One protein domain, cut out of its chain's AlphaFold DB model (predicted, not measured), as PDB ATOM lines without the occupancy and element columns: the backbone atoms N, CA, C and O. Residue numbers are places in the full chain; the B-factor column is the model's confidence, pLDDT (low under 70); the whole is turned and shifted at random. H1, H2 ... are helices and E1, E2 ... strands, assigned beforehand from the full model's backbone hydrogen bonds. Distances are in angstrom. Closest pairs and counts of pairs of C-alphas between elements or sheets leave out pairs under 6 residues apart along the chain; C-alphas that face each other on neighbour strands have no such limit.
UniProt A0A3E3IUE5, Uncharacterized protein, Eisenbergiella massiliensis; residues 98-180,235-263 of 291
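What this domain is: This is residues 98 to 180 and 235 to 263 of the 291 residues of an uncharacterized protein of Eisenbergiella massiliensis (UniProt A0A3E3IUE5). A half-open, barrel-like wall of three long strands, E3, E5 and E1, with short E6 beside one end of E1, is curled round a hollow; the small sheet E2 and E4 lies over its hollow side, apart from the long strands. H1 follows E6 at one end, and residues 235 to 241 and 255 to 260 stick out. The printed part has 112 residues, with E1 E2 E3 E4 E5 E6 H1 along the chain; the large sheet's order is E3 - E5 - E1 - E6, and both sheets are antiparallel. It is mostly strand, with under half of the residues in named elements, and compact: radius of gyration of the C-alphas 15.1 A, spans 40 by 34 by 32 A.

Where its parts are: Find C-alpha 98 at (187.099, 149.281, 210.001), where E1, residues 98 to 110, begins its 32.3 A. E5, residues 163 to 176, spans 27.5 A, and E3, residues 126 to 134, 25.2 A. Look for E6 at residues 245 to 247, E2 at 114 to 116 and E4 at 158 to 160. H1, residues 251 to 258, ends at C-alpha 258, (176.977, 134.372, 219.758).

How they stand to each other: Look first at inner strand E5: N 170 and O 104 of E1 are 2.8 A apart, and N 131 of E3 and O 171 are 2.9 A apart. E5 bends by 132 degrees at residue 166. At E6, N 99 and O 245 are 2.7 A apart; at E2 and E4, N 115 and O 159 are 2.9 A apart. In H1 every O i to N i+4 pair is within hydrogen-bond range; H1 is not on the large sheet.

The domain as a whole: Residues 181 to 234 are not printed; C-alphas 180 and 235 are 13.4 A apart across the cut. The link E3 to E4 is long. Residues 261 to 263 have pLDDT under 70.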
ATOM      1  N   TYR A  98     187.902 148.697 208.952       95.00
ATOM      2  CA  TYR A  98     187.099 149.281 210.001       95.00
ATOM      3  C   TYR A  98     185.700 149.627 209.512       95.00
ATOM      4  O   TYR A  98     185.492 149.947 208.344       95.00
ATOM      5  N   LEU A  99     184.755 149.603 210.439       94.75
ATOM      6  CA  LEU A  99     183.444 150.205 210.324       94.75
ATOM      7  C   LEU A  99     183.550 151.655 210.805       94.75
ATOM      8  O   LEU A  99     183.905 151.919 211.955       94.75
ATOM      9  N   ALA A 100     183.231 152.594 209.924       94.19
ATOM     10  CA  ALA A 100     183.099 154.005 210.249       94.19
ATOM     11  C   ALA A 100     181.640 154.435 210.083       94.19
ATOM     12  O   ALA A 100     180.926 153.943 209.206       94.19
ATOM     13  N   VAL A 101     181.206 155.369 210.925       92.06
ATOM     14  CA  VAL A 101     179.839 155.886 210.917       92.06
ATOM     15  C   VAL A 101     179.878 157.384 210.669       92.06
ATOM     16  O   VAL A 101     180.583 158.124 211.349       92.06
ATOM     17  N   GLN A 102     179.101 157.822 209.689       91.75
ATOM     18  CA  GLN A 102     178.730 159.219 209.495       91.75
ATOM     19  C   GLN A 102     177.246 159.366 209.800       91.75
ATOM     20  O   GLN A 102     176.503 158.386 209.758       91.75
ATOM     21  N   TYR A 103     176.789 160.570 210.120       92.19
ATOM     22  CA  TYR A 103     175.362 160.790 210.290       92.19
ATOM     23  C   TYR A 103     174.917 162.147 209.774       92.19
ATOM     24  O   TYR A 103     175.669 163.121 209.771       92.19
ATOM     25  N   VAL A 104     173.642 162.203 209.401       93.06
ATOM     26  CA  VAL A 104     172.924 163.454 209.191       93.06
ATOM     27  C   VAL A 104     171.667 163.498 210.022       93.06
ATOM     28  O   VAL A 104     170.998 162.489 210.236       93.06
ATOM     29  N   ASP A 105     171.343 164.699 210.471       94.06
ATOM     30  CA  ASP A 105     170.115 164.965 211.188       94.06
ATOM     31  C   ASP A 105     169.091 165.580 210.234       94.06
ATOM     32  O   ASP A 105     169.408 166.463 209.433       94.06
ATOM     33  N   ALA A 106     167.855 165.098 210.311       93.50
ATOM     34  CA  ALA A 106     166.767 165.532 209.455       93.50
ATOM     35  C   ALA A 106     165.473 165.703 210.255       93.50
ATOM     36  O   ALA A 106     165.211 164.987 211.222       93.50
ATOM     37  N   ILE A 107     164.649 166.662 209.836       94.31
ATOM     38  CA  ILE A 107     163.345 166.938 210.442       94.31
ATOM     39  C   ILE A 107     162.270 166.566 209.430       94.31
ATOM     40  O   ILE A 107     162.264 167.081 208.308       94.31
ATOM     41  N   GLY A 108     161.359 165.688 209.833       94.69
ATOM     42  CA  GLY A 108     160.156 165.380 209.081       94.69
ATOM     43  C   GLY A 108     158.907 166.083 209.631       94.69
ATOM     44  O   GLY A 108     158.929 166.645 210.727       94.69
ATOM     45  N   PRO A 109     157.780 166.021 208.902       95.75
ATOM     46  CA  PRO A 109     157.601 165.234 207.686       95.75
ATOM     47  C   PRO A 109     158.287 165.881 206.475       95.75
ATOM     48  O   PRO A 109     158.080 167.060 206.187       95.75
ATOM     49  N   ALA A 110     159.073 165.101 205.735       94.12
ATOM     50  CA  ALA A 110     159.718 165.546 204.504       94.12
ATOM     51  C   ALA A 110     159.632 164.440 203.448       94.12
ATOM     52  O   ALA A 110     160.110 163.335 203.670       94.12
ATOM     53  N   ARG A 111     159.000 164.745 202.310       92.38
ATOM     54  CA  ARG A 111     158.784 163.794 201.212       92.38
ATOM     55  C   ARG A 111     159.621 164.139 199.996       92.38
ATOM     56  O   ARG A 111     159.928 165.318 199.791       92.38
ATOM     57  N   GLU A 112     159.935 163.124 199.195       89.38
ATOM     58  CA  GLU A 112     160.655 163.271 197.922       89.38
ATOM     59  C   GLU A 112     161.972 164.047 198.108       89.38
ATOM     60  O   GLU A 112     162.320 164.960 197.351       89.38
ATOM     61  N   ARG A 113     162.687 163.738 199.197       88.44
ATOM     62  CA  ARG A 113     164.002 164.305 199.503       88.44
ATOM     63  C   ARG A 113     165.083 163.271 199.227       88.44
ATOM     64  O   ARG A 113     164.891 162.088 199.475       88.44
ATOM     65  N   GLY A 114     166.207 163.754 198.707       91.62
ATOM     66  CA  GLY A 114     167.426 162.979 198.522       91.62
ATOM     67  C   GLY A 114     168.523 163.510 199.437       91.62
ATOM     68  O   GLY A 114     168.678 164.728 199.565       91.62
ATOM     69  N   VAL A 115     169.283 162.612 200.053       93.06
ATOM     70  CA  VAL A 115     170.520 162.935 200.774       93.06
ATOM     71  C   VAL A 115     171.682 162.345 199.986       93.06
ATOM     72  O   VAL A 115     171.711 161.140 199.762       93.06
ATOM     73  N   LEU A 116     172.625 163.185 199.560       94.00
ATOM     74  CA  LEU A 116     173.866 162.730 198.928       94.00
ATOM     75  C   LEU A 116     174.727 162.054 199.996       94.00
ATOM     76  O   LEU A 116     175.217 162.739 200.892       94.00
ATOM     77  N   ILE A 117     174.864 160.730 199.924       93.06
ATOM     78  CA  ILE A 117     175.651 159.959 200.894       93.06
ATOM     79  C   ILE A 117     177.028 159.577 200.348       93.06
ATOM     80  O   ILE A 117     177.963 159.395 201.125       93.06
ATOM     81  N   ASP A 118     177.165 159.499 199.024       91.44
ATOM     82  CA  ASP A 118     178.425 159.234 198.322       91.44
ATOM     83  C   ASP A 118     179.517 160.268 198.615       91.44
ATOM     84  O   ASP A 118     180.689 159.919 198.661       91.44
ATOM     85  N   GLN A 119     179.139 161.513 198.917       89.19
ATOM     86  CA  GLN A 119     180.062 162.581 199.317       89.19
ATOM     87  C   GLN A 119     180.842 162.265 200.603       89.19
ATOM     88  O   GLN A 119     181.840 162.926 200.883       89.19
ATOM     89  N   TRP A 120     180.393 161.289 201.399       90.06
ATOM     90  CA  TRP A 120     181.093 160.824 202.602       90.06
ATOM     91  C   TRP A 120     181.885 159.533 202.398       90.06
ATOM     92  O   TRP A 120     182.451 159.018 203.367       90.06
ATOM     93  N   LEU A 121     181.911 159.003 201.175       92.25
ATOM     94  CA  LEU A 121     182.741 157.871 200.794       92.25
ATOM     95  C   LEU A 121     183.998 158.378 200.081       92.25
ATOM     96  O   LEU A 121     183.931 159.104 199.093       92.25
ATOM     97  N   GLU A 122     185.148 157.985 200.608       91.81
ATOM     98  CA  GLU A 122     186.460 158.194 200.007       91.81
ATOM     99  C   GLU A 122     186.831 157.023 199.085       91.81
ATOM    100  O   GLU A 122     186.216 155.951 199.104       91.81
ATOM    101  N   ASP A 123     187.878 157.214 198.281       89.44
ATOM    102  CA  ASP A 123     188.402 156.167 197.407       89.44
ATOM    103  C   ASP A 123     188.784 154.912 198.211       89.44
ATOM    104  O   ASP A 123     189.566 154.959 199.161       89.44
ATOM    105  N   GLY A 124     188.244 153.761 197.800       89.25
ATOM    106  CA  GLY A 124     188.480 152.472 198.459       89.25
ATOM    107  C   GLY A 124     187.546 152.168 199.634       89.25
ATOM    108  O   GLY A 124     187.603 151.060 200.173       89.25
ATOM    109  N   GLU A 125     186.661 153.094 200.008       94.88
ATOM    110  CA  GLU A 125     185.612 152.844 200.994       94.88
ATOM    111  C   GLU A 125     184.370 152.216 200.354       94.88
ATOM    112  O   GLU A 125     184.056 152.419 199.180       94.88
ATOM    113  N   ARG A 126     183.639 151.437 201.151       94.31
ATOM    114  CA  ARG A 126     182.436 150.733 200.708       94.31
ATOM    115  C   ARG A 126     181.256 151.104 201.588       94.31
ATOM    116  O   ARG A 126     181.303 150.916 202.801       94.31
ATOM    117  N   PHE A 127     180.174 151.572 200.970       95.19
ATOM    118  CA  PHE A 127     178.901 151.753 201.659       95.19
ATOM    119  C   PHE A 127     178.414 150.401 202.185       95.19
ATOM    120  O   PHE A 127     178.405 149.413 201.444       95.19
ATOM    121  N   LEU A 128     178.054 150.359 203.466       93.88
ATOM    122  CA  LEU A 128     177.598 149.142 204.125       93.88
ATOM    123  C   LEU A 128     176.083 149.158 204.314       93.88
ATOM    124  O   LEU A 128     175.394 148.287 203.793       93.88
ATOM    125  N   CYS A 129     175.576 150.141 205.054       94.00
ATOM    126  CA  CYS A 129     174.152 150.280 205.330       94.00
ATOM    127  C   CYS A 129     173.796 151.708 205.756       94.00
ATOM    128  O   CYS A 129     174.668 152.509 206.116       94.00
ATOM    129  N   ALA A 130     172.501 152.018 205.727       95.88
ATOM    130  CA  ALA A 130     171.951 153.244 206.281       95.88
ATOM    131  C   ALA A 130     170.798 152.915 207.238       95.88
ATOM    132  O   ALA A 130     169.881 152.175 206.885       95.88
ATOM    133  N   VAL A 131     170.831 153.478 208.445       95.62
ATOM    134  CA  VAL A 131     169.831 153.223 209.494       95.62
ATOM    135  C   VAL A 131     169.363 154.550 210.076       95.62
ATOM    136  O   VAL A 131     170.178 155.375 210.477       95.62
ATOM    137  N   ALA A 132     168.055 154.771 210.141       95.88
ATOM    138  CA  ALA A 132     167.473 155.964 210.745       95.88
ATOM    139  C   ALA A 132     166.979 155.671 212.165       95.88
ATOM    140  O   ALA A 132     166.311 154.670 212.379       95.88
ATOM    141  N   GLY A 133     167.259 156.551 213.125       96.25
ATOM    142  CA  GLY A 133     166.740 156.485 214.491       96.25
ATOM    143  C   GLY A 133     166.092 157.803 214.900       96.25
ATOM    144  O   GLY A 133     166.615 158.885 214.615       96.25
ATOM    145  N   ARG A 134     164.948 157.735 215.580       96.06
ATOM    146  CA  ARG A 134     164.255 158.915 216.100       96.06
ATOM    147  C   ARG A 134     165.053 159.506 217.250       96.06
ATOM    148  O   ARG A 134     165.367 158.816 218.223       96.06
ATOM    149  N   ARG A 135     165.343 160.797 217.165       94.75
ATOM    150  CA  ARG A 135     166.040 161.524 218.220       94.75
ATOM    151  C   ARG A 135     165.145 161.671 219.444       94.75
ATOM    152  O   ARG A 135     163.929 161.847 219.330       94.75
ATOM    153  N   LEU A 136     165.758 161.567 220.617       91.06
ATOM    154  CA  LEU A 136     165.072 161.772 221.896       91.06
ATOM    155  C   LEU A 136     165.126 163.240 222.328       91.06
ATOM    156  O   LEU A 136     164.240 163.703 223.046       91.06
ATOM    157  N   ASP A 137     166.158 163.954 221.885       86.38
ATOM    158  CA  ASP A 137     166.416 165.355 222.173       86.38
ATOM    159  C   ASP A 137     167.346 165.976 221.109       86.38
ATOM    160  O   ASP A 137     167.770 165.338 220.138       86.38
ATOM    161  N   HIS A 138     167.677 167.252 221.312       81.50
ATOM    162  CA  HIS A 138     168.635 167.989 220.489       81.50
ATOM    163  C   HIS A 138     170.110 167.654 220.809       81.50
ATOM    164  O   HIS A 138     171.004 168.336 220.311       81.50
ATOM    165  N   ASP A 139     170.379 166.600 221.586       81.44
ATOM    166  CA  ASP A 139     171.717 166.084 221.892       81.44
ATOM    167  C   ASP A 139     171.982 164.769 221.122       81.44
ATOM    168  O   ASP A 139     171.278 164.441 220.165       81.44
ATOM    169  N   ALA A 140     173.013 164.005 221.478       79.69
ATOM    170  CA  ALA A 140     173.432 162.807 220.751       79.69
ATOM    171  C   ALA A 140     172.461 161.607 220.837       79.69
ATOM    172  O   ALA A 140     172.689 160.598 220.166       79.69
ATOM    173  N   ARG A 141     171.392 161.681 221.644       86.81
ATOM    174  CA  ARG A 141     170.565 160.517 222.004       86.81
ATOM    175  C   ARG A 141     169.453 160.223 220.995       86.81
ATOM    176  O   ARG A 141     168.730 161.111 220.539       86.81
ATOM    177  N   PHE A 142     169.236 158.937 220.731       89.19
ATOM    178  CA  PHE A 142     168.173 158.425 219.864       89.19
ATOM    179  C   PHE A 142     167.528 157.167 220.461       89.19
ATOM    180  O   PHE A 142     168.080 156.529 221.355       89.19
ATOM    181  N   SER A 143     166.321 156.841 220.002       90.81
ATOM    182  CA  SER A 143     165.571 155.674 220.466       90.81
ATOM    183  C   SER A 143     165.976 154.421 219.689       90.81
ATOM    184  O   SER A 143     165.756 154.346 218.477       90.81
ATOM    185  N   MET A 144     166.501 153.416 220.392       85.75
ATOM    186  CA  MET A 144     166.845 152.112 219.806       85.75
ATOM    187  C   MET A 144     165.615 151.377 219.250       85.75
ATOM    188  O   MET A 144     165.704 150.730 218.213       85.75
ATOM    189  N   ASP A 145     164.440 151.561 219.859       90.56
ATOM    190  CA  ASP A 145     163.184 150.942 219.402       90.56
ATOM    191  C   ASP A 145     162.615 151.597 218.130       90.56
ATOM    192  O   ASP A 145     161.613 151.148 217.576       90.56
ATOM    193  N   SER A 146     163.218 152.703 217.687       92.44
ATOM    194  CA  SER A 146     162.783 153.463 216.512       92.44
ATOM    195  C   SER A 146     163.691 153.294 215.301       92.44
ATOM    196  O   SER A 146     163.529 154.032 214.330       92.44
ATOM    197  N   LEU A 147     164.667 152.386 215.375       93.94
ATOM    198  CA  LEU A 147     165.585 152.147 214.273       93.94
ATOM    199  C   LEU A 147     164.816 151.642 213.050       93.94
ATOM    200  O   LEU A 147     163.947 150.786 213.158       93.94
ATOM    201  N   ILE A 148     165.120 152.193 211.883       94.88
ATOM    202  CA  ILE A 148     164.547 151.804 210.597       94.88
ATOM    203  C   ILE A 148     165.721 151.569 209.658       94.88
ATOM    204  O   ILE A 148     166.525 152.477 209.438       94.88
ATOM    205  N   ASP A 149     165.820 150.365 209.097       94.94
ATOM    206  CA  ASP A 149     166.752 150.109 208.003       94.94
ATOM    207  C   ASP A 149     166.267 150.853 206.761       94.94
ATOM    208  O   ASP A 149     165.177 150.595 206.244       94.94
ATOM    209  N   VAL A 150     167.068 151.819 206.320       96.50
ATOM    210  CA  VAL A 150     166.788 152.626 205.135       96.50
ATOM    211  C   VAL A 150     167.772 152.339 203.999       96.50
ATOM    212  O   VAL A 150     167.799 153.058 203.001       96.50
ATOM    213  N   THR A 151     168.556 151.265 204.110       95.69
ATOM    214  CA  THR A 151     169.576 150.868 203.128       95.69
ATOM    215  C   THR A 151     168.975 150.659 201.741       95.69
ATOM    216  O   THR A 151     169.519 151.150 200.756       95.69
ATOM    217  N   GLY A 152     167.809 150.009 201.655       95.56
ATOM    218  CA  GLY A 152     167.115 149.749 200.385       95.56
ATOM    219  C   GLY A 152     166.610 151.003 199.654       95.56
ATOM    220  O   GLY A 152     166.225 150.919 198.489       95.56
ATOM    221  N   PHE A 153     166.623 152.168 200.308       96.19
ATOM    222  CA  PHE A 153     166.265 153.451 199.699       96.19
ATOM    223  C   PHE A 153     167.463 154.180 199.072       96.19
ATOM    224  O   PHE A 153     167.298 155.272 198.526       96.19
ATOM    225  N   VAL A 154     168.669 153.608 199.149       96.00
ATOM    226  CA  VAL A 154     169.870 154.168 198.524       96.00
ATOM    227  C   VAL A 154     169.929 153.766 197.054       96.00
ATOM    228  O   VAL A 154     169.905 152.584 196.716       96.00
ATOM    229  N   GLN A 155     170.036 154.757 196.173       95.31
ATOM    230  CA  GLN A 155     170.173 154.579 194.729       95.31
ATOM    231  C   GLN A 155     171.259 155.524 194.222       95.31
ATOM    232  O   GLN A 155     171.201 156.722 194.487       95.31
ATOM    233  N   ASP A 156     172.259 154.975 193.530       93.25
ATOM    234  CA  ASP A 156     173.349 155.735 192.900       93.25
ATOM    235  C   ASP A 156     173.995 156.786 193.826       93.25
ATOM    236  O   ASP A 156     174.204 157.933 193.440       93.25
ATOM    237  N   GLY A 157     174.285 156.406 195.078       93.44
ATOM    238  CA  GLY A 157     174.943 157.293 196.048       93.44
ATOM    239  C   GLY A 157     174.020 158.294 196.753       93.44
ATOM    240  O   GLY A 157     174.494 159.127 197.529       93.44
ATOM    241  N   ILE A 158     172.707 158.205 196.528       96.38
ATOM    242  CA  ILE A 158     171.700 159.102 197.100       96.38
ATOM    243  C   ILE A 158     170.680 158.289 197.899       96.38
ATOM    244  O   ILE A 158     170.093 157.335 197.394       96.38
ATOM    245  N   LEU A 159     170.429 158.682 199.145       96.50
ATOM    246  CA  LEU A 159     169.356 158.126 199.965       96.50
ATOM    247  C   LEU A 159     168.037 158.854 199.677       96.50
ATOM    248  O   LEU A 159     167.917 160.043 199.983       96.50
ATOM    249  N   TYR A 160     167.046 158.133 199.149       96.50
ATOM    250  CA  TYR A 160     165.698 158.638 198.863       96.50
ATOM    251  C   TYR A 160     164.668 158.082 199.845       96.50
ATOM    252  O   TYR A 160     163.980 157.102 199.561       96.50
ATOM    253  N   TRP A 161     164.542 158.720 201.004       95.38
ATOM    254  CA  TRP A 161     163.654 158.260 202.067       95.38
ATOM    255  C   TRP A 161     162.677 159.357 202.498       95.38
ATOM    256  O   TRP A 161     163.079 160.483 202.797       95.38
ATOM    257  N   ASP A 162     161.385 159.021 202.535       95.38
ATOM    258  CA  ASP A 162     160.343 159.897 203.069       95.38
ATOM    259  C   ASP A 162     160.449 159.929 204.598       95.38
ATOM    260  O   ASP A 162     160.037 158.996 205.289       95.38
ATOM    261  N   ILE A 163     161.000 161.021 205.125       95.75
ATOM    262  CA  ILE A 163     161.288 161.178 206.550       95.75
ATOM    263  C   ILE A 163     159.962 161.377 207.306       95.75
ATOM    264  O   ILE A 163     159.259 162.368 207.047       95.75
ATOM    265  N   PRO A 164     159.603 160.481 208.248       95.69
ATOM    266  CA  PRO A 164     158.386 160.600 209.044       95.69
ATOM    267  C   PRO A 164     158.405 161.824 209.962       95.69
ATOM    268  O   PRO A 164     159.458 162.377 210.263       95.69
ATOM    269  N   GLU A 165     157.241 162.224 210.470       96.38
ATOM    270  CA  GLU A 165     157.138 163.336 211.424       96.38
ATOM    271  C   GLU A 165     158.058 163.157 212.647       96.38
ATOM    272  O   GLU A 165     158.066 162.110 213.305       96.38
ATOM    273  N   GLY A 166     158.818 164.208 212.966       94.12
ATOM    274  CA  GLY A 166     159.748 164.249 214.093       94.12
ATOM    275  C   GLY A 166     161.200 164.479 213.682       94.12
ATOM    276  O   GLY A 166     161.509 164.744 212.522       94.12
ATOM    277  N   GLU A 167     162.090 164.390 214.665       95.81
ATOM    278  CA  GLU A 167     163.531 164.557 214.484       95.81
ATOM    279  C   GLU A 167     164.202 163.193 214.343       95.81
ATOM    280  O   GLU A 167     164.000 162.297 215.167       95.81
ATOM    281  N   TRP A 168     165.008 163.040 213.298       95.62
ATOM    282  CA  TRP A 168     165.646 161.787 212.925       95.62
ATOM    283  C   TRP A 168     167.142 161.985 212.752       95.62
ATOM    284  O   TRP A 168     167.586 162.999 212.218       95.62
ATOM    285  N   ARG A 169     167.908 160.982 213.171       95.31
ATOM    286  CA  ARG A 169     169.314 160.822 212.827       95.31
ATOM    287  C   ARG A 169     169.444 159.650 211.873       95.31
ATOM    288  O   ARG A 169     168.982 158.558 212.182       95.31
ATOM    289  N   ILE A 170     170.063 159.880 210.727       95.06
ATOM    290  CA  ILE A 170     170.331 158.865 209.715       95.06
ATOM    291  C   ILE A 170     171.814 158.533 209.800       95.06
ATOM    292  O   ILE A 170     172.653 159.361 209.451       95.06
ATOM    293  N   PHE A 171     172.123 157.339 210.291       94.44
ATOM    294  CA  PHE A 171     173.464 156.774 210.338       94.44
ATOM    295  C   PHE A 171     173.807 156.153 208.992       94.44
ATOM    296  O   PHE A 171     173.000 155.439 208.402       94.44
ATOM    297  N   ILE A 172     175.015 156.425 208.524       95.25
ATOM    298  CA  ILE A 172     175.572 155.950 207.266       95.25
ATOM    299  C   ILE A 172     176.841 155.204 207.635       95.25
ATOM    300  O   ILE A 172     177.854 155.795 208.018       95.25
ATOM    301  N   CYS A 173     176.745 153.887 207.568       94.44
ATOM    302  CA  CYS A 173     177.810 152.975 207.919       94.44
ATOM    303  C   CYS A 173     178.620 152.650 206.668       94.44
ATOM    304  O   CYS A 173     178.062 152.299 205.621       94.44
ATOM    305  N   LYS A 174     179.944 152.728 206.778       95.12
ATOM    306  CA  LYS A 174     180.875 152.396 205.701       95.12
ATOM    307  C   LYS A 174     182.007 151.515 206.206       95.12
ATOM    308  O   LYS A 174     182.432 151.638 207.353       95.12
ATOM    309  N   VAL A 175     182.509 150.654 205.332       95.62
ATOM    310  CA  VAL A 175     183.754 149.916 205.542       95.62
ATOM    311  C   VAL A 175     184.897 150.730 204.951       95.62
ATOM    312  O   VAL A 175     184.825 151.150 203.795       95.62
ATOM    313  N   THR A 176     185.949 150.944 205.731       94.69
ATOM    314  CA  THR A 176     187.101 151.769 205.362       94.69
ATOM    315  C   THR A 176     188.417 151.126 205.791       94.69
ATOM    316  O   THR A 176     188.460 150.348 206.743       94.69
ATOM    317  N   GLY A 177     189.497 151.422 205.067       93.06
ATOM    318  CA  GLY A 177     190.869 151.160 205.518       93.06
ATOM    319  C   GLY A 177     191.489 152.348 206.262       93.06
ATOM    320  O   GLY A 177     192.599 152.231 206.775       93.06
ATOM    321  N   ASN A 178     190.787 153.484 206.312       92.00
ATOM    322  CA  ASN A 178     191.276 154.735 206.878       92.00
ATOM    323  C   ASN A 178     190.902 154.868 208.361       92.00
ATOM    324  O   ASN A 178     189.981 154.221 208.865       92.00
ATOM    325  N   GLY A 179     191.611 155.757 209.055       90.62
ATOM    326  CA  GLY A 179     191.457 155.969 210.493       90.62
ATOM    327  C   GLY A 179     192.267 154.980 211.332       90.62
ATOM    328  O   GLY A 179     193.171 154.300 210.845       90.62
ATOM    329  N   GLY A 180     191.962 154.935 212.627       91.50
ATOM    330  CA  GLY A 180     192.733 154.153 213.586       91.50
ATOM    331  C   GLY A 180     194.158 154.676 213.778       91.50
ATOM    332  O   GLY A 180     194.447 155.863 213.627       91.50
ATOM    333  N   TYR A 235     194.888 152.989 226.008       81.31
ATOM    334  CA  TYR A 235     194.261 151.860 226.715       81.31
ATOM    335  C   TYR A 235     192.926 152.220 227.385       81.31
ATOM    336  O   TYR A 235     192.185 151.329 227.787       81.31
ATOM    337  N   ASP A 236     192.601 153.513 227.477       86.50
ATOM    338  CA  ASP A 236     191.460 154.029 228.250       86.50
ATOM    339  C   ASP A 236     190.247 154.375 227.366       86.50
ATOM    340  O   ASP A 236     189.446 155.247 227.701       86.50
ATOM    341  N   ARG A 237     190.144 153.741 226.194       86.56
ATOM    342  CA  ARG A 237     189.093 153.997 225.203       86.56
ATOM    343  C   ARG A 237     187.945 153.013 225.363       86.56
ATOM    344  O   ARG A 237     188.175 151.816 225.526       86.56
ATOM    345  N   LEU A 238     186.717 153.512 225.270       84.62
ATOM    346  CA  LEU A 238     185.515 152.683 225.290       84.62
ATOM    347  C   LEU A 238     184.953 152.537 223.881       84.62
ATOM    348  O   LEU A 238     185.034 153.455 223.067       84.62
ATOM    349  N   LEU A 239     184.365 151.376 223.591       79.44
ATOM    350  CA  LEU A 239     183.637 151.167 222.344       79.44
ATOM    351  C   LEU A 239     182.562 152.259 222.203       79.44
ATOM    352  O   LEU A 239     181.707 152.388 223.076       79.44
ATOM    353  N   GLY A 240     182.610 153.022 221.111       71.81
ATOM    354  CA  GLY A 240     181.681 154.128 220.863       71.81
ATOM    355  C   GLY A 240     182.235 155.531 221.137       71.81
ATOM    356  O   GLY A 240     181.537 156.494 220.823       71.81
ATOM    357  N   ASP A 241     183.472 155.677 221.637       85.06
ATOM    358  CA  ASP A 241     184.172 156.970 221.544       85.06
ATOM    359  C   ASP A 241     184.368 157.374 220.066       85.06
ATOM    360  O   ASP A 241     184.094 156.605 219.145       85.06
ATOM    361  N   ASP A 242     184.903 158.576 219.830       86.06
ATOM    362  CA  ASP A 242     185.329 159.031 218.503       86.06
ATOM    363  C   ASP A 242     186.471 158.149 217.951       86.06
ATOM    364  O   ASP A 242     187.660 158.391 218.186       86.06
ATOM    365  N   MET A 243     186.085 157.051 217.300       90.81
ATOM    366  CA  MET A 243     186.956 156.042 216.715       90.81
ATOM    367  C   MET A 243     186.262 155.320 215.561       90.81
ATOM    368  O   MET A 243     185.038 155.243 215.476       90.81
ATOM    369  N   VAL A 244     187.073 154.700 214.712       93.81
ATOM    370  CA  VAL A 244     186.591 153.636 213.832       93.81
ATOM    371  C   VAL A 244     186.468 152.334 214.634       93.81
ATOM    372  O   VAL A 244     187.144 152.154 215.650       93.81
ATOM    373  N   LEU A 245     185.601 151.418 214.211       93.81
ATOM    374  CA  LEU A 245     185.385 150.134 214.885       93.81
ATOM    375  C   LEU A 245     186.016 148.994 214.076       93.81
ATOM    376  O   LEU A 245     185.928 149.027 212.854       93.81
ATOM    377  N   PRO A 246     186.647 147.981 214.693       92.94
ATOM    378  CA  PRO A 246     187.183 146.828 213.964       92.94
ATOM    379  C   PRO A 246     186.105 146.132 213.124       92.94
ATOM    380  O   PRO A 246     184.970 145.992 213.578       92.94
ATOM    381  N   TRP A 247     186.448 145.704 211.906       93.56
ATOM    382  CA  TRP A 247     185.493 145.092 210.979       93.56
ATOM    383  C   TRP A 247     186.078 143.885 210.242       93.56
ATOM    384  O   TRP A 247     187.199 143.945 209.742       93.56
ATOM    385  N   SER A 248     185.281 142.827 210.092       92.75
ATOM    386  CA  SER A 248     185.468 141.753 209.108       92.75
ATOM    387  C   SER A 248     184.134 141.461 208.419       92.75
ATOM    388  O   SER A 248     183.074 141.824 208.927       92.75
ATOM    389  N   GLU A 249     184.170 140.809 207.256       88.50
ATOM    390  CA  GLU A 249     182.940 140.453 206.531       88.50
ATOM    391  C   GLU A 249     182.073 139.442 207.301       88.50
ATOM    392  O   GLU A 249     180.857 139.426 207.130       88.50
ATOM    393  N   THR A 250     182.678 138.631 208.174       87.75
ATOM    394  CA  THR A 250     181.981 137.630 208.998       87.75
ATOM    395  C   THR A 250     181.511 138.177 210.346       87.75
ATOM    396  O   THR A 250     180.687 137.543 211.001       87.75
ATOM    397  N   LEU A 251     181.974 139.368 210.754       88.38
ATOM    398  CA  LEU A 251     181.790 139.892 212.110       88.38
ATOM    399  C   LEU A 251     180.327 139.894 212.565       88.38
ATOM    400  O   LEU A 251     180.025 139.492 213.684       88.38
ATOM    401  N   LEU A 252     179.405 140.359 211.720       82.50
ATOM    402  CA  LEU A 252     177.994 140.443 212.109       82.50
ATOM    403  C   LEU A 252     177.327 139.077 212.218       82.50
ATOM    404  O   LEU A 252     176.504 138.884 213.110       82.50
ATOM    405  N   GLU A 253     177.678 138.146 211.335       82.88
ATOM    406  CA  GLU A 253     177.168 136.777 211.390       82.88
ATOM    407  C   GLU A 253     177.666 136.076 212.659       82.88
ATOM    408  O   GLU A 253     176.876 135.465 213.379       82.88
ATOM    409  N   GLU A 254     178.949 136.244 212.990       86.00
ATOM    410  CA  GLU A 254     179.552 135.711 214.212       86.00
ATOM    411  C   GLU A 254     178.908 136.308 215.471       86.00
ATOM    412  O   GLU A 254     178.477 135.567 216.356       86.00
ATOM    413  N   LEU A 255     178.749 137.637 215.531       84.62
ATOM    414  CA  LEU A 255     178.076 138.309 216.647       84.62
ATOM    415  C   LEU A 255     176.613 137.873 216.785       84.62
ATOM    416  O   LEU A 255     176.136 137.671 217.901       84.62
ATOM    417  N   ALA A 256     175.894 137.715 215.671       78.12
ATOM    418  CA  ALA A 256     174.522 137.222 215.689       78.12
ATOM    419  C   ALA A 256     174.457 135.774 216.188       78.12
ATOM    420  O   ALA A 256     173.565 135.444 216.969       78.12
ATOM    421  N   GLY A 257     175.399 134.920 215.782       80.25
ATOM    422  CA  GLY A 257     175.531 133.552 216.281       80.25
ATOM    423  C   GLY A 257     175.723 133.505 217.798       80.25
ATOM    424  O   GLY A 257     174.953 132.839 218.491       80.25
ATOM    425  N   GLU A 258     176.681 134.274 218.319       81.38
ATOM    426  CA  GLU A 258     176.977 134.372 219.758       81.38
ATOM    427  C   GLU A 258     175.810 134.961 220.566       81.38
ATOM    428  O   GLU A 258     175.514 134.515 221.676       81.38
ATOM    429  N   ALA A 259     175.079 135.922 219.994       78.31
ATOM    430  CA  ALA A 259     173.882 136.496 220.605       78.31
ATOM    431  C   ALA A 259     172.641 135.581 220.519       78.31
ATOM    432  O   ALA A 259     171.570 135.957 220.999       78.31
ATOM    433  N   GLY A 260     172.739 134.399 219.896       71.94
ATOM    434  CA  GLY A 260     171.608 133.485 219.698       71.94
ATOM    435  C   GLY A 260     170.588 133.957 218.650       71.94
ATOM    436  O   GLY A 260     169.450 133.500 218.648       71.94
ATOM    437  N   CYS A 261     170.994 134.864 217.760       63.16
ATOM    438  CA  CYS A 261     170.187 135.501 216.713       63.16
ATOM    439  C   CYS A 261     170.479 134.953 215.294       63.16
ATOM    440  O   CYS A 261     170.082 135.558 214.298       63.16
ATOM    441  N   GLY A 262     171.182 133.817 215.184       46.31
ATOM    442  CA  GLY A 262     171.785 133.312 213.938       46.31
ATOM    443  C   GLY A 262     170.838 132.977 212.773       46.31
ATOM    444  O   GLY A 262     171.300 132.846 211.643       46.31
ATOM    445  N   GLU A 263     169.520 132.880 212.977       45.16
ATOM    446  CA  GLU A 263     168.578 132.630 211.868       45.16
ATOM    447  C   GLU A 263     168.373 133.848 210.942       45.16
ATOM    448  O   GLU A 263     167.852 133.692 209.838       45.16
TER     449      GLU A 263